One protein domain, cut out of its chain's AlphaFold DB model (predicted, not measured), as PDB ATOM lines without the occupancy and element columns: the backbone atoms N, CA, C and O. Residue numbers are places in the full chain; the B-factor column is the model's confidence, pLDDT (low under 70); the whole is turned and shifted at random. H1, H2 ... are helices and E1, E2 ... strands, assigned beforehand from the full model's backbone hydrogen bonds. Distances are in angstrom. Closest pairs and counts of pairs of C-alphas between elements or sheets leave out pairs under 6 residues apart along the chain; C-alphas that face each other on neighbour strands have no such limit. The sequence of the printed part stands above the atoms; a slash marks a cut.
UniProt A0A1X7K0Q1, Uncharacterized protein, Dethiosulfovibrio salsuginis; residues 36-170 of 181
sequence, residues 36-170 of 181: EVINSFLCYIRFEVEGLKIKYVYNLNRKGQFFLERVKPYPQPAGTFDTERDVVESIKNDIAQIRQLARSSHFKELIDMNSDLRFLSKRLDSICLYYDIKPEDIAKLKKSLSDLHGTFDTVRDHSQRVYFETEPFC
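This is residues 36 to 170 of the 181 residues of an uncharacterized protein of Dethiosulfovibrio salsuginis (UniProt A0A1X7K0Q1). A twisted sheet of four strands has H1 packed on one face; from the end of H1, the long helix H2 leads away and the equally long H3 comes back with a gap between them, as two sides of a loose, open frame. After H3 comes a tail with no named element, residues 159 to 170, which first runs on from the end of H3 and then folds back on itself to Cys 170. The printed part has 135 residues, with four named strands and then three named helices, in the order E1 E2 E3 E4 H1 H2 H3. The sheet order is E1 - E2 - E3 - E4, all antiparallel, and the class is mixed, helices and strands. The whole is loose, with a radius of gyration of the C-alphas of 18.0 A and spans of 48 by 46 by 26 A.

Find C-alpha 42 at (-25.127, 9.599, 79.842); there E1 begins, and it runs over residues 42 to 49 for 23.1 A. E2, residues 52 to 60, is 27.1 A long, E3, residues 66 to 72, 18.5 A, and E4, residues 76 to 81, 15.0 A. Look next at C-alpha 84, at (-14.283, 13.615, 85.748), where H1, residues 84 to 101, starts on its 25.6 A. H2, residues 107 to 130, covers 35.3 A. H3, residues 135 to 158, covers 34.9 A and ends at C-alpha 158, at (-0.293, -18.641, 97.142).

Begin with the sheet, a meander, each strand the antiparallel neighbour of the one before; E1 and E4 are its edge strands. In the hairpin E1 and E2 you will find N 45 and O 56 within hydrogen-bond range at 2.9 A. In the hairpin E2 and E3, look at N 71 and O 55, 2.7 A; in the hairpin E3 and E4, at N 66 and O 81, 2.8 A. H1 is on one face of this sheet, giving two layers, a helix over a sheet; its closest C-alphas to E4 are those of Val 87 and Phe 81, 6.4 A apart. H1 and H2 are close but not clearly touching, the closest C-alphas being those of Leu 101 and Phe 107, 6.2 A, at a steep tilt of 64 degrees, opposite ways. H2 only grazes the sheet, with its residues 108 to 118. H3 is not on the sheet, and it is apart from H1 and from H2. In H1, H2 and H3 every O i to N i+4 pair is within hydrogen-bond range.

The two C-alphas farthest apart, those of Val 37 and His 158, are 49.1 A from each other. Residues 129 to 137, of which 135 to 137 belong to H3, stand free, and so do residues 142 to 151 of H3. The printed part has no cut, and the links between named elements are tight. The mean pLDDT of the printed part is 93.3, and no printed residue is under 70.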
ATOM      1  N   GLU A  36     -38.066  11.506  91.100       83.69
ATOM      2  CA  GLU A  36     -37.366  12.743  90.766       83.69
ATOM      3  C   GLU A  36     -36.603  12.529  89.459       83.69
ATOM      4  O   GLU A  36     -35.867  11.548  89.293       83.69
ATOM      5  N   VAL A  37     -36.801  13.446  88.521       81.19
ATOM      6  CA  VAL A  37     -36.207  13.385  87.187       81.19
ATOM      7  C   VAL A  37     -35.020  14.332  87.143       81.19
ATOM      8  O   VAL A  37     -35.141  15.503  87.491       81.19
ATOM      9  N   ILE A  38     -33.877  13.821  86.697       80.31
ATOM     10  CA  ILE A  38     -32.637  14.585  86.564       80.31
ATOM     11  C   ILE A  38     -32.286  14.628  85.088       80.31
ATOM     12  O   ILE A  38     -32.227  13.589  84.428       80.31
ATOM     13  N   ASN A  39     -31.979  15.816  84.582       77.38
ATOM     14  CA  ASN A  39     -31.346  15.940  83.279       77.38
ATOM     15  C   ASN A  39     -29.843  15.692  83.453       77.38
ATOM     16  O   ASN A  39     -29.125  16.568  83.923       77.38
ATOM     17  N   SER A  40     -29.391  14.487  83.106       80.50
ATOM     18  CA  SER A  40     -27.988  14.073  83.196       80.50
ATOM     19  C   SER A  40     -27.446  13.668  81.827       80.50
ATOM     20  O   SER A  40     -28.186  13.176  80.971       80.50
ATOM     21  N   PHE A  41     -26.144  13.864  81.619       82.12
ATOM     22  CA  PHE A  41     -25.445  13.352  80.446       82.12
ATOM     23  C   PHE A  41     -25.029  11.904  80.693       82.12
ATOM     24  O   PHE A  41     -24.276  11.612  81.620       82.12
ATOM     25  N   LEU A  42     -25.524  11.002  79.846       90.69
ATOM     26  CA  LEU A  42     -25.127   9.599  79.842       90.69
ATOM     27  C   LEU A  42     -24.009   9.386  78.819       90.69
ATOM     28  O   LEU A  42     -24.221   9.528  77.610       90.69
ATOM     29  N   CYS A  43     -22.831   9.013  79.301       94.44
ATOM     30  CA  CYS A  43     -21.644   8.804  78.486       94.44
ATOM     31  C   CYS A  43     -21.382   7.312  78.292       94.44
ATOM     32  O   CYS A  43     -21.263   6.566  79.259       94.44
ATOM     33  N   TYR A  44     -21.242   6.876  77.037       96.44
ATOM     34  CA  TYR A  44     -20.855   5.508  76.689       96.44
ATOM     35  C   TYR A  44     -19.429   5.473  76.159       96.44
ATOM     36  O   TYR A  44     -19.123   6.119  75.157       96.44
ATOM     37  N   ILE A  45     -18.589   4.639  76.765       97.75
ATOM     38  CA  ILE A  45     -17.185   4.475  76.383       97.75
ATOM     39  C   ILE A  45     -16.947   3.039  75.921       97.75
ATOM     40  O   ILE A  45     -17.538   2.091  76.443       97.75
ATOM     41  N   ARG A  46     -16.103   2.868  74.902       97.94
ATOM     42  CA  ARG A  46     -15.771   1.566  74.318       97.94
ATOM     43  C   ARG A  46     -14.271   1.473  74.087       97.94
ATOM     44  O   ARG A  46     -13.703   2.353  73.451       97.94
ATOM     45  N   PHE A  47     -13.685   0.377  74.542       97.31
ATOM     46  CA  PHE A  47     -12.310  -0.015  74.270       97.31
ATOM     47  C   PHE A  47     -12.278  -1.431  73.702       97.31
ATOM     48  O   PHE A  47     -13.226  -2.211  73.850       97.31
ATOM     49  N   GLU A  48     -11.151  -1.756  73.087       95.06
ATOM     50  CA  GLU A  48     -10.802  -3.109  72.690       95.06
ATOM     51  C   GLU A  48      -9.398  -3.413  73.218       95.06
ATOM     52  O   GLU A  48      -8.476  -2.616  73.034       95.06
ATOM     53  N   VAL A  49      -9.262  -4.521  73.942       91.69
ATOM     54  CA  VAL A  49      -8.008  -4.976  74.556       91.69
ATOM     55  C   VAL A  49      -7.849  -6.448  74.221       91.69
ATOM     56  O   VAL A  49      -8.674  -7.241  74.655       91.69
ATOM     57  N   GLU A  50      -6.827  -6.810  73.441       86.06
ATOM     58  CA  GLU A  50      -6.559  -8.208  73.057       86.06
ATOM     59  C   GLU A  50      -7.808  -8.934  72.500       86.06
ATOM     60  O   GLU A  50      -8.127 -10.061  72.870       86.06
ATOM     61  N   GLY A  51      -8.597  -8.245  71.662       88.25
ATOM     62  CA  GLY A  51      -9.856  -8.756  71.097       88.25
ATOM     63  C   GLY A  51     -11.059  -8.763  72.056       88.25
ATOM     64  O   GLY A  51     -12.189  -9.040  71.638       88.25
ATOM     65  N   LEU A  52     -10.871  -8.409  73.331       92.06
ATOM     66  CA  LEU A  52     -11.946  -8.249  74.307       92.06
ATOM     67  C   LEU A  52     -12.579  -6.856  74.205       92.06
ATOM     68  O   LEU A  52     -11.922  -5.828  74.369       92.06
ATOM     69  N   LYS A  53     -13.901  -6.819  74.012       95.81
ATOM     70  CA  LYS A  53     -14.684  -5.574  74.029       95.81
ATOM     71  C   LYS A  53     -14.971  -5.145  75.460       95.81
ATOM     72  O   LYS A  53     -15.790  -5.770  76.135       95.81
ATOM     73  N   ILE A  54     -14.401  -4.018  75.862       97.31
ATOM     74  CA  ILE A  54     -14.622  -3.415  77.175       97.31
ATOM     75  C   ILE A  54     -15.514  -2.193  76.987       97.31
ATOM     76  O   ILE A  54     -15.309  -1.384  76.079       97.31
ATOM     77  N   LYS A  55     -16.565  -2.079  77.796       98.06
ATOM     78  CA  LYS A  55     -17.519  -0.971  77.698       98.06
ATOM     79  C   LYS A  55     -17.770  -0.388  79.067       98.06
ATOM     80  O   LYS A  55     -17.993  -1.155  79.996       98.06
ATOM     81  N   TYR A  56     -17.838   0.932  79.138       98.19
ATOM     82  CA  TYR A  56     -18.236   1.656  80.335       98.19
ATOM     83  C   TYR A  56     -19.432   2.545  80.037       98.19
ATOM     84  O   TYR A  56     -19.648   2.968  78.893       98.19
ATOM     85  N   VAL A  57     -20.184   2.829  81.086       97.25
ATOM     86  CA  VAL A  57     -21.175   3.889  81.122       97.25
ATOM     87  C   VAL A  57     -20.918   4.742  82.356       97.25
ATOM     88  O   VAL A  57     -20.598   4.202  83.411       97.25
ATOM     89  N   TYR A  58     -21.027   6.062  82.225       96.06
ATOM     90  CA  TYR A  58     -21.097   6.934  83.391       96.06
ATOM     91  C   TYR A  58     -22.128   8.044  83.206       96.06
ATOM     92  O   TYR A  58     -22.430   8.440  82.076       96.06
ATOM     93  N   ASN A  59     -22.667   8.543  84.316       94.19
ATOM     94  CA  ASN A  59     -23.592   9.674  84.352       94.19
ATOM     95  C   ASN A  59     -23.446  10.471  85.650       94.19
ATOM     96  O   ASN A  59     -23.042   9.927  86.674       94.19
ATOM     97  N   LEU A  60     -23.847  11.743  85.627       91.75
ATOM     98  CA  LEU A  60     -24.014  12.529  86.851       91.75
ATOM     99  C   LEU A  60     -25.272  12.073  87.600       91.75
ATOM    100  O   LEU A  60     -26.330  11.888  86.986       91.75
ATOM    101  N   ASN A  61     -25.153  11.867  88.908       88.88
ATOM    102  CA  ASN A  61     -26.257  11.537  89.807       88.88
ATOM    103  C   ASN A  61     -26.871  12.810  90.439       88.88
ATOM    104  O   ASN A  61     -26.453  13.930  90.144       88.88
ATOM    105  N   ARG A  62     -27.864  12.652  91.329       86.38
ATOM    106  CA  ARG A  62     -28.531  13.783  92.024       86.38
ATOM    107  C   ARG A  62     -27.593  14.591  92.912       86.38
ATOM    108  O   ARG A  62     -27.816  15.780  93.101       86.38
ATOM    109  N   LYS A  63     -26.566  13.935  93.449       88.12
ATOM    110  CA  LYS A  63     -25.564  14.512  94.346       88.12
ATOM    111  C   LYS A  63     -24.457  15.245  93.561       88.12
ATOM    112  O   LYS A  63     -23.528  15.757  94.167       88.12
ATOM    113  N   GLY A  64     -24.552  15.313  92.226       87.62
ATOM    114  CA  GLY A  64     -23.537  15.932  91.369       87.62
ATOM    115  C   GLY A  64     -22.281  15.077  91.184       87.62
ATOM    116  O   GLY A  64     -21.280  15.582  90.691       87.62
ATOM    117  N   GLN A  65     -22.335  13.796  91.554       92.94
ATOM    118  CA  GLN A  65     -21.218  12.861  91.450       92.94
ATOM    119  C   GLN A  65     -21.370  11.980  90.209       92.94
ATOM    120  O   GLN A  65     -22.482  11.631  89.799       92.94
ATOM    121  N   PHE A  66     -20.251  11.579  89.624       94.19
ATOM    122  CA  PHE A  66     -20.207  10.669  88.490       94.19
ATOM    123  C   PHE A  66     -20.357   9.232  88.969       94.19
ATOM    124  O   PHE A  66     -19.483   8.708  89.648       94.19
ATOM    125  N   PHE A  67     -21.444   8.572  88.592       94.81
ATOM    126  CA  PHE A  67     -21.582   7.129  88.742       94.81
ATOM    127  C   PHE A  67     -20.947   6.438  87.537       94.81
ATOM    128  O   PHE A  67     -21.329   6.750  86.411       94.81
ATOM    129  N   LEU A  68     -20.007   5.515  87.756       96.75
ATOM    130  CA  LEU A  68     -19.323   4.756  86.702       96.75
ATOM    131  C   LEU A  68     -19.604   3.257  86.848       96.75
ATOM    132  O   LEU A  68     -19.455   2.675  87.923       96.75
ATOM    133  N   GLU A  69     -19.913   2.608  85.730       96.56
ATOM    134  CA  GLU A  69     -20.089   1.163  85.637       96.56
ATOM    135  C   GLU A  69     -19.365   0.611  84.403       96.56
ATOM    136  O   GLU A  69     -19.525   1.102  83.279       96.56
ATOM    137  N   ARG A  70     -18.599  -0.469  84.588       96.88
ATOM    138  CA  ARG A  70     -18.160  -1.319  83.481       96.88
ATOM    139  C   ARG A  70     -19.324  -2.209  83.068       96.88
ATOM    140  O   ARG A  70     -19.779  -3.016  83.856       96.88
ATOM    141  N   VAL A  71     -19.770  -2.109  81.821       95.62
ATOM    142  CA  VAL A  71     -20.893  -2.876  81.248       95.62
ATOM    143  C   VAL A  71     -20.427  -4.188  80.607       95.62
ATOM    144  O   VAL A  71     -21.168  -5.171  80.568       95.62
ATOM    145  N   LYS A  72     -19.213  -4.204  80.042       95.56
ATOM    146  CA  LYS A  72     -18.598  -5.387  79.416       95.56
ATOM    147  C   LYS A  72     -17.138  -5.537  79.850       95.56
ATOM    148  O   LYS A  72     -16.479  -4.505  79.972       95.56
ATOM    149  N   PRO A  73     -16.617  -6.772  79.989       92.56
ATOM    150  CA  PRO A  73     -17.243  -8.058  79.617       92.56
ATOM    151  C   PRO A  73     -18.360  -8.533  80.553       92.56
ATOM    152  O   PRO A  73     -19.309  -9.155  80.084       92.56
ATOM    153  N   TYR A  74     -18.309  -8.133  81.818       92.38
ATOM    154  CA  TYR A  74     -19.367  -8.326  82.802       92.38
ATOM    155  C   TYR A  74     -19.676  -6.992  83.501       92.38
ATOM    156  O   TYR A  74     -18.764  -6.170  83.653       92.38
ATOM    157  N   PRO A  75     -20.938  -6.771  83.916       92.25
ATOM    158  CA  PRO A  75     -21.329  -5.622  84.721       92.25
ATOM    159  C   PRO A  75     -20.555  -5.552  86.037       92.25
ATOM    160  O   PRO A  75     -20.566  -6.521  86.795       92.25
ATOM    161  N   GLN A  76     -19.898  -4.426  86.296       92.62
ATOM    162  CA  GLN A  76     -19.238  -4.127  87.562       92.62
ATOM    163  C   GLN A  76     -19.331  -2.619  87.850       92.62
ATOM    164  O   GLN A  76     -18.706  -1.830  87.130       92.62
ATOM    165  N   PRO A  77     -20.082  -2.197  88.882       92.75
ATOM    166  CA  PRO A  77     -20.062  -0.820  89.356       92.75
ATOM    167  C   PRO A  77     -18.671  -0.461  89.890       92.75
ATOM    168  O   PRO A  77     -18.111  -1.189  90.707       92.75
ATOM    169  N   ALA A  78     -18.117   0.661  89.436       90.88
ATOM    170  CA  ALA A  78     -16.851   1.192  89.946       90.88
ATOM    171  C   ALA A  78     -17.059   2.142  91.138       90.88
ATOM    172  O   ALA A  78     -16.123   2.383  91.895       90.88
ATOM    173  N   GLY A  79     -18.282   2.656  91.311       91.50
ATOM    174  CA  GLY A  79     -18.664   3.547  92.404       91.50
ATOM    175  C   GLY A  79     -19.066   4.939  91.919       91.50
ATOM    176  O   GLY A  79     -19.437   5.129  90.755       91.50
ATOM    177  N   THR A  80     -19.015   5.899  92.842       93.88
ATOM    178  CA  THR A  80     -19.260   7.319  92.573       93.88
ATOM    179  C   THR A  80     -17.974   8.123  92.731       93.88
ATOM    180  O   THR A  80     -17.126   7.790  93.556       93.88
ATOM    181  N   PHE A  81     -17.828   9.161  91.914       94.50
ATOM    182  CA  PHE A  81     -16.631   9.993  91.832       94.50
ATOM    183  C   PHE A  81     -17.019  11.468  91.845       94.50
ATOM    184  O   PHE A  81     -17.994  11.853  91.200       94.50
ATOM    185  N   ASP A  82     -16.244  12.304  92.528       94.00
ATOM    186  CA  ASP A  82     -16.535  13.739  92.616       94.00
ATOM    187  C   ASP A  82     -16.068  14.502  91.367       94.00
ATOM    188  O   ASP A  82     -16.598  15.568  91.054       94.00
ATOM    189  N   THR A  83     -15.097  13.962  90.619       94.00
ATOM    190  CA  THR A  83     -14.534  14.631  89.438       94.00
ATOM    191  C   THR A  83     -14.445  13.724  88.211       94.00
ATOM    192  O   THR A  83     -14.241  12.513  88.308       94.00
ATOM    193  N   GLU A  84     -14.521  14.323  87.017       92.19
ATOM    194  CA  GLU A  84     -14.283  13.615  85.748       92.19
ATOM    195  C   GLU A  84     -12.877  13.010  85.679       92.19
ATOM    196  O   GLU A  84     -12.676  11.951  85.084       92.19
ATOM    197  N   ARG A  85     -11.895  13.669  86.306       95.69
ATOM    198  CA  ARG A  85     -10.518  13.180  86.364       95.69
ATOM    199  C   ARG A  85     -10.450  11.835  87.079       95.69
ATOM    200  O   ARG A  85      -9.753  10.946  86.598       95.69
ATOM    201  N   ASP A  86     -11.198  11.668  88.166       94.94
ATOM    202  CA  ASP A  86     -11.224  10.414  88.921       94.94
ATOM    203  C   ASP A  86     -11.919   9.297  88.131       94.94
ATOM    204  O   ASP A  86     -11.463   8.154  88.151       94.94
ATOM    205  N   VAL A  87     -12.958   9.626  87.350       96.19
ATOM    206  CA  VAL A  87     -13.584   8.686  86.402       96.19
ATOM    207  C   VAL A  87     -12.566   8.212  85.365       96.19
ATOM    208  O   VAL A  87     -12.435   7.011  85.124       96.19
ATOM    209  N   VAL A  88     -11.833   9.142  84.748       96.81
ATOM    210  CA  VAL A  88     -10.817   8.818  83.736       96.81
ATOM    211  C   VAL A  88      -9.704   7.961  84.337       96.81
ATOM    212  O   VAL A  88      -9.312   6.968  83.724       96.81
ATOM    213  N   GLU A  89      -9.224   8.297  85.535       95.88
ATOM    214  CA  GLU A  89      -8.175   7.532  86.212       95.88
ATOM    215  C   GLU A  89      -8.667   6.133  86.616       95.88
ATOM    216  O   GLU A  89      -7.956   5.150  86.417       95.88
ATOM    217  N   SER A  90      -9.913   6.008  87.086       95.00
ATOM    218  CA  SER A  90     -10.542   4.714  87.381       95.00
ATOM    219  C   SER A  90     -10.597   3.817  86.142       95.00
ATOM    220  O   SER A  90     -10.135   2.677  86.183       95.00
ATOM    221  N   ILE A  91     -11.071   4.346  85.009       97.06
ATOM    222  CA  ILE A  91     -11.120   3.608  83.739       97.06
ATOM    223  C   ILE A  91      -9.713   3.234  83.268       97.06
ATOM    224  O   ILE A  91      -9.494   2.117  82.806       97.06
ATOM    225  N   LYS A  92      -8.749   4.152  83.370       96.69
ATOM    226  CA  LYS A  92      -7.361   3.906  82.966       96.69
ATOM    227  C   LYS A  92      -6.744   2.757  83.768       96.69
ATOM    228  O   LYS A  92      -6.178   1.847  83.161       96.69
ATOM    229  N   ASN A  93      -6.908   2.776  85.090       94.75
ATOM    230  CA  ASN A  93      -6.435   1.720  85.984       94.75
ATOM    231  C   ASN A  93      -7.113   0.384  85.677       94.75
ATOM    232  O   ASN A  93      -6.445  -0.641  85.560       94.75
ATOM    233  N   ASP A  94      -8.428   0.393  85.467       95.69
ATOM    234  CA  ASP A  94      -9.185  -0.812  85.139       95.69
ATOM    235  C   ASP A  94      -8.747  -1.429  83.797       95.69
ATOM    236  O   ASP A  94      -8.514  -2.634  83.694       95.69
ATOM    237  N   ILE A  95      -8.531  -0.603  82.770       96.56
ATOM    238  CA  ILE A  95      -7.994  -1.048  81.476       96.56
ATOM    239  C   ILE A  95      -6.581  -1.625  81.622       96.56
ATOM    240  O   ILE A  95      -6.267  -2.630  80.979       96.56
ATOM    241  N   ALA A  96      -5.721  -1.020  82.443       95.69
ATOM    242  CA  ALA A  96      -4.374  -1.526  82.690       95.69
ATOM    243  C   ALA A  96      -4.397  -2.887  83.413       95.69
ATOM    244  O   ALA A  96      -3.687  -3.808  83.002       95.69
ATOM    245  N   GLN A  97      -5.279  -3.059  84.402       94.50
ATOM    246  CA  GLN A  97      -5.507  -4.345  85.072       94.50
ATOM    247  C   GLN A  97      -6.012  -5.415  84.096       94.50
ATOM    248  O   GLN A  97      -5.490  -6.528  84.085       94.50
ATOM    249  N   ILE A  98      -6.973  -5.083  83.224       94.94
ATOM    250  CA  ILE A  98      -7.491  -6.026  82.219       94.94
ATOM    251  C   ILE A  98      -6.412  -6.388  81.191       94.94
ATOM    252  O   ILE A  98      -6.298  -7.553  80.821       94.94
ATOM    253  N   ARG A  99      -5.576  -5.435  80.761       95.19
ATOM    254  CA  ARG A  99      -4.417  -5.715  79.890       95.19
ATOM    255  C   ARG A  99      -3.427  -6.667  80.546       95.19
ATOM    256  O   ARG A  99      -2.918  -7.562  79.880       95.19
ATOM    257  N   GLN A 100      -3.158  -6.492  81.838       94.50
ATOM    258  CA  GLN A 100      -2.298  -7.410  82.577       94.50
ATOM    259  C   GLN A 100      -2.937  -8.800  82.689       94.50
ATOM    260  O   GLN A 100      -2.261  -9.802  82.467       94.50
ATOM    261  N   LEU A 101      -4.237  -8.865  82.976       93.00
ATOM    262  CA  LEU A 101      -4.997 -10.111  83.049       93.00
ATOM    263  C   LEU A 101      -5.031 -10.851  81.698       93.00
ATOM    264  O   LEU A 101      -4.918 -12.074  81.673       93.00
ATOM    265  N   ALA A 102      -5.105 -10.121  80.583       93.75
ATOM    266  CA  ALA A 102      -5.108 -10.673  79.227       93.75
ATOM    267  C   ALA A 102      -3.806 -11.398  78.840       93.75
ATOM    268  O   ALA A 102      -3.799 -12.175  77.890       93.75
ATOM    269  N   ARG A 103      -2.712 -11.191  79.587       93.44
ATOM    270  CA  ARG A 103      -1.454 -11.939  79.415       93.44
ATOM    271  C   ARG A 103      -1.506 -13.350  80.010       93.44
ATOM    272  O   ARG A 103      -0.603 -14.142  79.759       93.44
ATOM    273  N   SER A 104      -2.519 -13.657  80.822       92.25
ATOM    274  CA  SER A 104      -2.710 -14.983  81.408       92.25
ATOM    275  C   SER A 104      -3.157 -15.991  80.351       92.25
ATOM    276  O   SER A 104      -4.073 -15.720  79.576       92.25
ATOM    277  N   SER A 105      -2.599 -17.203  80.391       92.81
ATOM    278  CA  SER A 105      -3.101 -18.343  79.609       92.81
ATOM    279  C   SER A 105      -4.534 -18.739  79.977       92.81
ATOM    280  O   SER A 105      -5.180 -19.435  79.201       92.81
ATOM    281  N   HIS A 106      -5.029 -18.283  81.133       92.69
ATOM    282  CA  HIS A 106      -6.370 -18.558  81.656       92.69
ATOM    283  C   HIS A 106      -7.302 -17.342  81.572       92.69
ATOM    284  O   HIS A 106      -8.248 -17.208  82.350       92.69
ATOM    285  N   PHE A 107      -6.995 -16.383  80.690       92.31
ATOM    286  CA  PHE A 107      -7.734 -15.126  80.604       92.31
ATOM    287  C   PHE A 107      -9.238 -15.344  80.425       92.31
ATOM    288  O   PHE A 107     -10.046 -14.741  81.130       92.31
ATOM    289  N   LYS A 108      -9.611 -16.228  79.498       91.81
ATOM    290  CA  LYS A 108     -11.010 -16.492  79.171       91.81
ATOM    291  C   LYS A 108     -11.747 -17.112  80.356       91.81
ATOM    292  O   LYS A 108     -12.810 -16.621  80.716       91.81
ATOM    293  N   GLU A 109     -11.158 -18.117  80.996       94.44
ATOM    294  CA  GLU A 109     -11.730 -18.790  82.162       94.44
ATOM    295  C   GLU A 109     -11.972 -17.807  83.312       94.44
ATOM    296  O   GLU A 109     -13.008 -17.867  83.972       94.44
ATOM    297  N   LEU A 110     -11.060 -16.854  83.529       93.31
ATOM    298  CA  LEU A 110     -11.203 -15.834  84.571       93.31
ATOM    299  C   LEU A 110     -12.324 -14.826  84.258       93.31
ATOM    300  O   LEU A 110     -13.048 -14.404  85.165       93.31
ATOM    301  N   ILE A 111     -12.507 -14.448  82.989       92.94
ATOM    302  CA  ILE A 111     -13.626 -13.590  82.559       92.94
ATOM    303  C   ILE A 111     -14.969 -14.328  82.661       92.94
ATOM    304  O   ILE A 111     -15.953 -13.751  83.139       92.94
ATOM    305  N   ASP A 112     -15.010 -15.594  82.247       92.88
ATOM    306  CA  ASP A 112     -16.208 -16.434  82.314       92.88
ATOM    307  C   ASP A 112     -16.615 -16.669  83.782       92.88
ATOM    308  O   ASP A 112     -17.773 -16.456  84.140       92.88
ATOM    309  N   MET A 113     -15.652 -16.923  84.676       94.31
ATOM    310  CA  MET A 113     -15.893 -17.076  86.117       94.31
ATOM    311  C   MET A 113     -16.536 -15.834  86.753       94.31
ATOM    312  O   MET A 113     -17.459 -15.947  87.561       94.31
ATOM    313  N   ASN A 114     -16.103 -14.627  86.373       92.19
ATOM    314  CA  ASN A 114     -16.743 -13.391  86.843       92.19
ATOM    315  C   ASN A 114     -18.196 -13.271  86.351       92.19
ATOM    316  O   ASN A 114     -19.067 -12.763  87.064       92.19
ATOM    317  N   SER A 115     -18.476 -13.756  85.141       90.44
ATOM    318  CA  SER A 115     -19.834 -13.785  84.592       90.44
ATOM    319  C   SER A 115     -20.727 -14.779  85.345       90.44
ATOM    320  O   SER A 115     -21.884 -14.457  85.639       90.44
ATOM    321  N   ASP A 116     -20.182 -15.933  85.731       93.12
ATOM    322  CA  ASP A 116     -20.880 -16.955  86.517       93.12
ATOM    323  C   ASP A 116     -21.208 -16.481  87.938       93.12
ATOM    324  O   ASP A 116     -22.325 -16.694  88.415       93.12
ATOM    325  N   LEU A 117     -20.300 -15.754  88.600       92.81
ATOM    326  CA  LEU A 117     -20.570 -15.153  89.915       92.81
ATOM    327  C   LEU A 117     -21.756 -14.180  89.869       92.81
ATOM    328  O   LEU A 117     -22.612 -14.182  90.758       92.81
ATOM    329  N   ARG A 118     -21.874 -13.393  88.793       89.44
ATOM    330  CA  ARG A 118     -23.044 -12.531  88.581       89.44
ATOM    331  C   ARG A 118     -24.327 -13.345  88.396       89.44
ATOM    332  O   ARG A 118     -25.387 -12.936  88.871       89.44
ATOM    333  N   PHE A 119     -24.264 -14.469  87.686       91.19
ATOM    334  CA  PHE A 119     -25.418 -15.355  87.536       91.19
ATOM    335  C   PHE A 119     -25.818 -15.995  88.874       91.19
ATOM    336  O   PHE A 119     -27.009 -16.067  89.186       91.19
ATOM    337  N   LEU A 120     -24.842 -16.371  89.702       94.00
ATOM    338  CA  LEU A 120     -25.076 -16.899  91.042       94.00
ATOM    339  C   LEU A 120     -25.789 -15.883  91.943       94.00
ATOM    340  O   LEU A 120     -26.756 -16.250  92.608       94.00
ATOM    341  N   SER A 121     -25.387 -14.608  91.908       93.06
ATOM    342  CA  SER A 121     -26.081 -13.529  92.631       93.06
ATOM    343  C   SER A 121     -27.554 -13.417  92.217       93.06
ATOM    344  O   SER A 121     -28.430 -13.411  93.077       93.06
ATOM    345  N   LYS A 122     -27.862 -13.456  90.913       94.12
ATOM    346  CA  LYS A 122     -29.258 -13.455  90.432       94.12
ATOM    347  C   LYS A 122     -30.053 -14.678  90.880       94.12
ATOM    348  O   LYS A 122     -31.255 -14.582  91.133       94.12
ATOM    349  N   ARG A 123     -29.405 -15.842  90.936       95.00
ATOM    350  CA  ARG A 123     -30.029 -17.074  91.424       95.00
ATOM    351  C   ARG A 123     -30.337 -16.975  92.916       95.00
ATOM    352  O   ARG A 123     -31.412 -17.406  93.318       95.00
ATOM    353  N   LEU A 124     -29.436 -16.392  93.706       95.25
ATOM    354  CA  LEU A 124     -29.674 -16.131  95.123       95.25
ATOM    355  C   LEU A 124     -30.882 -15.206  95.309       95.25
ATOM    356  O   LEU A 124     -31.807 -15.590  96.016       95.25
ATOM    357  N   ASP A 125     -30.933 -14.074  94.601       95.88
ATOM    358  CA  ASP A 125     -32.085 -13.158  94.638       95.88
ATOM    359  C   ASP A 125     -33.389 -13.872  94.275       95.88
ATOM    360  O   ASP A 125     -34.407 -13.711  94.943       95.88
ATOM    361  N   SER A 126     -33.356 -14.712  93.241       96.19
ATOM    362  CA  SER A 126     -34.528 -15.484  92.814       96.19
ATOM    363  C   SER A 126     -34.990 -16.470  93.887       96.19
ATOM    364  O   SER A 126     -36.181 -16.710  94.030       96.19
ATOM    365  N   ILE A 127     -34.080 -17.051  94.666       95.62
ATOM    366  CA  ILE A 127     -34.481 -17.941  95.757       95.62
ATOM    367  C   ILE A 127     -35.047 -17.113  96.921       95.62
ATOM    368  O   ILE A 127     -36.124 -17.429  97.417       95.62
ATOM    369  N   CYS A 128     -34.384 -16.014  97.289       94.25
ATOM    370  CA  CYS A 128     -34.800 -15.118  98.375       94.25
ATOM    371  C   CYS A 128     -36.157 -14.444  98.144       94.25
ATOM    372  O   CYS A 128     -36.892 -14.226  99.102       94.25
ATOM    373  N   LEU A 129     -36.490 -14.087  96.901       96.50
ATOM    374  CA  LEU A 129     -37.707 -13.332  96.589       96.50
ATOM    375  C   LEU A 129     -38.921 -14.215  96.268       96.50
ATOM    376  O   LEU A 129     -40.046 -13.724  96.330       96.50
ATOM    377  N   TYR A 130     -38.714 -15.484  95.900       97.12
ATOM    378  CA  TYR A 130     -39.788 -16.345  95.383       97.12
ATOM    379  C   TYR A 130     -40.073 -17.585  96.237       97.12
ATOM    380  O   TYR A 130     -41.088 -18.244  96.006       97.12
ATOM    381  N   TYR A 131     -39.215 -17.925  97.201       97.44
ATOM    382  CA  TYR A 131     -39.359 -19.136  98.009       97.44
ATOM    383  C   TYR A 131     -39.255 -18.828  99.502       97.44
ATOM    384  O   TYR A 131     -38.480 -17.973  99.920       97.44
ATOM    385  N   ASP A 132     -40.005 -19.577 100.311       96.81
ATOM    386  CA  ASP A 132     -39.842 -19.599 101.765       96.81
ATOM    387  C   ASP A 132     -38.643 -20.494 102.126       96.81
ATOM    388  O   ASP A 132     -38.717 -21.725 102.060       96.81
ATOM    389  N   ILE A 133     -37.493 -19.872 102.396       96.38
ATOM    390  CA  ILE A 133     -36.229 -20.584 102.613       96.38
ATOM    391  C   ILE A 133     -36.141 -21.048 104.064       96.38
ATOM    392  O   ILE A 133     -36.116 -20.243 104.996       96.38
ATOM    393  N   LYS A 134     -35.991 -22.357 104.260       97.88
ATOM    394  CA  LYS A 134     -35.848 -22.932 105.596       97.88
ATOM    395  C   LYS A 134     -34.504 -22.565 106.246       97.88
ATOM    396  O   LYS A 134     -33.494 -22.456 105.539       97.88
ATOM    397  N   PRO A 135     -34.436 -22.442 107.587       97.38
ATOM    398  CA  PRO A 135     -33.207 -22.082 108.296       97.38
ATOM    399  C   PRO A 135     -31.998 -22.971 107.966       97.38
ATOM    400  O   PRO A 135     -30.879 -22.468 107.848       97.38
ATOM    401  N   GLU A 136     -32.204 -24.276 107.773       97.44
ATOM    402  CA  GLU A 136     -31.143 -25.217 107.408       97.44
ATOM    403  C   GLU A 136     -30.525 -24.921 106.036       97.44
ATOM    404  O   GLU A 136     -29.316 -25.082 105.857       97.44
ATOM    405  N   ASP A 137     -31.315 -24.448 105.074       97.31
ATOM    406  CA  ASP A 137     -30.831 -24.114 103.737       97.31
ATOM    407  C   ASP A 137     -30.139 -22.747 103.728       97.31
ATOM    408  O   ASP A 137     -29.098 -22.594 103.087       97.31
ATOM    409  N   ILE A 138     -30.613 -21.793 104.539       96.25
ATOM    410  CA  ILE A 138     -29.895 -20.533 104.798       96.25
ATOM    411  C   ILE A 138     -28.510 -20.826 105.393       96.25
ATOM    412  O   ILE A 138     -27.510 -20.249 104.957       96.25
ATOM    413  N   ALA A 139     -28.425 -21.737 106.368       97.00
ATOM    414  CA  ALA A 139     -27.158 -22.122 106.985       97.00
ATOM    415  C   ALA A 139     -26.195 -22.771 105.976       97.00
ATOM    416  O   ALA A 139     -25.007 -22.437 105.965       97.00
ATOM    417  N   LYS A 140     -26.699 -23.640 105.086       96.75
ATOM    418  CA  LYS A 140     -25.900 -24.224 103.994       96.75
ATOM    419  C   LYS A 140     -25.362 -23.151 103.049       96.75
ATOM    420  O   LYS A 140     -24.165 -23.146 102.778       96.75
ATOM    421  N   LEU A 141     -26.211 -22.225 102.595       94.94
ATOM    422  CA  LEU A 141     -25.801 -21.132 101.705       94.94
ATOM    423  C   LEU A 141     -24.725 -20.254 102.352       94.94
ATOM    424  O   LEU A 141     -23.709 -19.963 101.722       94.94
ATOM    425  N   LYS A 142     -24.907 -19.887 103.626       95.00
ATOM    426  CA  LYS A 142     -23.908 -19.130 104.395       95.00
ATOM    427  C   LYS A 142     -22.573 -19.861 104.483       95.00
ATOM    428  O   LYS A 142     -21.534 -19.236 104.281       95.00
ATOM    429  N   LYS A 143     -22.592 -21.169 104.753       96.81
ATOM    430  CA  LYS A 143     -21.372 -21.980 104.800       96.81
ATOM    431  C   LYS A 143     -20.669 -22.004 103.442       96.81
ATOM    432  O   LYS A 143     -19.491 -21.683 103.382       96.81
ATOM    433  N   SER A 144     -21.388 -22.283 102.354       96.06
ATOM    434  CA  SER A 144     -20.802 -22.301 101.007       96.06
ATOM    435  C   SER A 144     -20.196 -20.956 100.599       96.06
ATOM    436  O   SER A 144     -19.144 -20.932  99.965       96.06
ATOM    437  N   LEU A 145     -20.817 -19.835 100.980       94.50
ATOM    438  CA  LEU A 145     -20.240 -18.504 100.765       94.50
ATOM    439  C   LEU A 145     -18.960 -18.298 101.584       94.50
ATOM    440  O   LEU A 145     -17.972 -17.800 101.050       94.50
ATOM    441  N   SER A 146     -18.952 -18.713 102.853       94.81
ATOM    442  CA  SER A 146     -17.756 -18.654 103.702       94.81
ATOM    443  C   SER A 146     -16.604 -19.486 103.132       94.81
ATOM    444  O   SER A 146     -15.467 -19.020 103.103       94.81
ATOM    445  N   ASP A 147     -16.895 -20.693 102.642       96.62
ATOM    446  CA  ASP A 147     -15.902 -21.580 102.029       96.62
ATOM    447  C   ASP A 147     -15.331 -20.960 100.735       96.62
ATOM    448  O   ASP A 147     -14.125 -21.021 100.478       96.62
ATOM    449  N   LEU A 148     -16.177 -20.295  99.938       94.19
ATOM    450  CA  LEU A 148     -15.748 -19.569  98.742       94.19
ATOM    451  C   LEU A 148     -14.841 -18.375  99.085       94.19
ATOM    452  O   LEU A 148     -13.816 -18.187  98.430       94.19
ATOM    453  N   HIS A 149     -15.166 -17.608 100.130       91.44
ATOM    454  CA  HIS A 149     -14.291 -16.538 100.622       91.44
ATOM    455  C   HIS A 149     -12.917 -17.077 101.038       91.44
ATOM    456  O   HIS A 149     -11.901 -16.575 100.560       91.44
ATOM    457  N   GLY A 150     -12.881 -18.152 101.834       93.75
ATOM    458  CA  GLY A 150     -11.622 -18.792 102.230       93.75
ATOM    459  C   GLY A 150     -10.818 -19.325 101.038       93.75
ATOM    460  O   GLY A 150      -9.586 -19.275 101.038       93.75
ATOM    461  N   THR A 151     -11.502 -19.772  99.981       95.62
ATOM    462  CA  THR A 151     -10.858 -20.174  98.722       95.62
ATOM    463  C   THR A 151     -10.181 -18.983  98.038       95.62
ATOM    464  O   THR A 151      -9.031 -19.106  97.620       95.62
ATOM    465  N   PHE A 152     -10.835 -17.818  97.959       93.06
ATOM    466  CA  PHE A 152     -10.214 -16.612  97.395       93.06
ATOM    467  C   PHE A 152      -8.991 -16.150  98.191       93.06
ATOM    468  O   PHE A 152      -7.981 -15.798  97.581       93.06
ATOM    469  N   ASP A 153      -9.050 -16.201  99.522       92.38
ATOM    470  CA  ASP A 153      -7.904 -15.864 100.372       92.38
ATOM    471  C   ASP A 153      -6.740 -16.840 100.160       92.38
ATOM    472  O   ASP A 153      -5.609 -16.417  99.936       92.38
ATOM    473  N   THR A 154      -7.029 -18.141 100.101       95.56
ATOM    474  CA  THR A 154      -6.017 -19.175  99.833       95.56
ATOM    475  C   THR A 154      -5.357 -18.988  98.466       95.56
ATOM    476  O   THR A 154      -4.143 -19.155  98.337       95.56
ATOM    477  N   VAL A 155      -6.132 -18.643  97.430       94.38
ATOM    478  CA  VAL A 155      -5.598 -18.368  96.087       94.38
ATOM    479  C   VAL A 155      -4.730 -17.116  96.103       94.38
ATOM    480  O   VAL A 155      -3.637 -17.141  95.541       94.38
ATOM    481  N   ARG A 156      -5.177 -16.039  96.757       93.19
ATOM    482  CA  ARG A 156      -4.408 -14.797  96.902       93.19
ATOM    483  C   ARG A 156      -3.058 -15.057  97.570       93.19
ATOM    484  O   ARG A 156      -2.048 -14.596  97.051       93.19
ATOM    485  N   ASP A 157      -3.044 -15.799  98.673       93.00
ATOM    486  CA  ASP A 157      -1.845 -16.003  99.496       93.00
ATOM    487  C   ASP A 157      -0.786 -16.881  98.805       93.00
ATOM    488  O   ASP A 157       0.409 -16.699  99.030       93.00
ATOM    489  N   HIS A 158      -1.204 -17.789  97.917       95.69
ATOM    490  CA  HIS A 158      -0.293 -18.641  97.142       95.69
ATOM    491  C   HIS A 158       0.008 -18.123  95.727       95.69
ATOM    492  O   HIS A 158       0.822 -18.720  95.019       95.69
ATOM    493  N   SER A 159      -0.631 -17.035  95.290       93.75
ATOM    494  CA  SER A 159      -0.424 -16.463  93.955       93.75
ATOM    495  C   SER A 159       0.542 -15.286  93.990       93.75
ATOM    496  O   SER A 159       0.464 -14.408  94.847       93.75
ATOM    497  N   GLN A 160       1.421 -15.203  92.993       93.62
ATOM    498  CA  GLN A 160       2.256 -14.020  92.814       93.62
ATOM    499  C   GLN A 160       1.403 -12.834  92.335       93.62
ATOM    500  O   GLN A 160       0.691 -12.929  91.335       93.62
ATOM    501  N   ARG A 161       1.512 -11.682  93.010       93.25
ATOM    502  CA  ARG A 161       0.916 -10.425  92.526       93.25
ATOM    503  C   ARG A 161       1.615  -9.988  91.236       93.25
ATOM    504  O   ARG A 161       2.840  -9.939  91.177       93.25
ATOM    505  N   VAL A 162       0.831  -9.651  90.213       93.00
ATOM    506  CA  VAL A 162       1.339  -9.262  88.878       93.00
ATOM    507  C   VAL A 162       0.972  -7.833  88.461       93.00
ATOM    508  O   VAL A 162       1.388  -7.380  87.400       93.00
ATOM    509  N   TYR A 163       0.195  -7.115  89.277       92.50
ATOM    510  CA  TYR A 163      -0.208  -5.727  89.037       92.50
ATOM    511  C   TYR A 163      -0.025  -4.897  90.309       92.50
ATOM    512  O   TYR A 163      -0.498  -5.301  91.374       92.50
ATOM    513  N   PHE A 164       0.645  -3.746  90.205       93.19
ATOM    514  CA  PHE A 164       1.116  -2.975  91.365       93.19
ATOM    515  C   PHE A 164       0.779  -1.479  91.321       93.19
ATOM    516  O   PHE A 164       1.037  -0.786  92.297       93.19
ATOM    517  N   GLU A 165       0.187  -0.968  90.236       90.38
ATOM    518  CA  GLU A 165      -0.130   0.469  90.135       90.38
ATOM    519  C   GLU A 165      -1.275   0.889  91.072       90.38
ATOM    520  O   GLU A 165      -1.377   2.053  91.446       90.38
ATOM    521  N   THR A 166      -2.122  -0.059  91.484       88.81
ATOM    522  CA  THR A 166      -3.196   0.157  92.461       88.81
ATOM    523  C   THR A 166      -3.282  -1.007  93.440       88.81
ATOM    524  O   THR A 166      -2.959  -2.148  93.089       88.81
ATOM    525  N   GLU A 167      -3.784  -0.742  94.648       89.12
ATOM    526  CA  GLU A 167      -4.070  -1.787  95.631       89.12
ATOM    527  C   GLU A 167      -5.367  -2.540  95.299       89.12
ATOM    528  O   GLU A 167      -6.378  -1.913  94.970       89.12
ATOM    529  N   PRO A 168      -5.372  -3.883  95.370       86.94
ATOM    530  CA  PRO A 168      -6.563  -4.669  95.106       86.94
ATOM    531  C   PRO A 168      -7.579  -4.545  96.247       86.94
ATOM    532  O   PRO A 168      -7.245  -4.339  97.418       86.94
ATOM    533  N   PHE A 169      -8.850  -4.746  95.906       82.94
ATOM    534  CA  PHE A 169      -9.950  -4.735  96.870       82.94
ATOM    535  C   PHE A 169      -9.744  -5.726  98.030       82.94
ATOM    536  O   PHE A 169     -10.011  -5.387  99.181       82.94
ATOM    537  N   CYS A 170      -9.199  -6.915  97.749       80.00
ATOM    538  CA  CYS A 170      -8.939  -7.945  98.761       80.00
ATOM    539  C   CYS A 170      -7.898  -7.546  99.824       80.00
ATOM    540  O   CYS A 170      -7.818  -8.209 100.851       80.00
TER     541      CYS A 170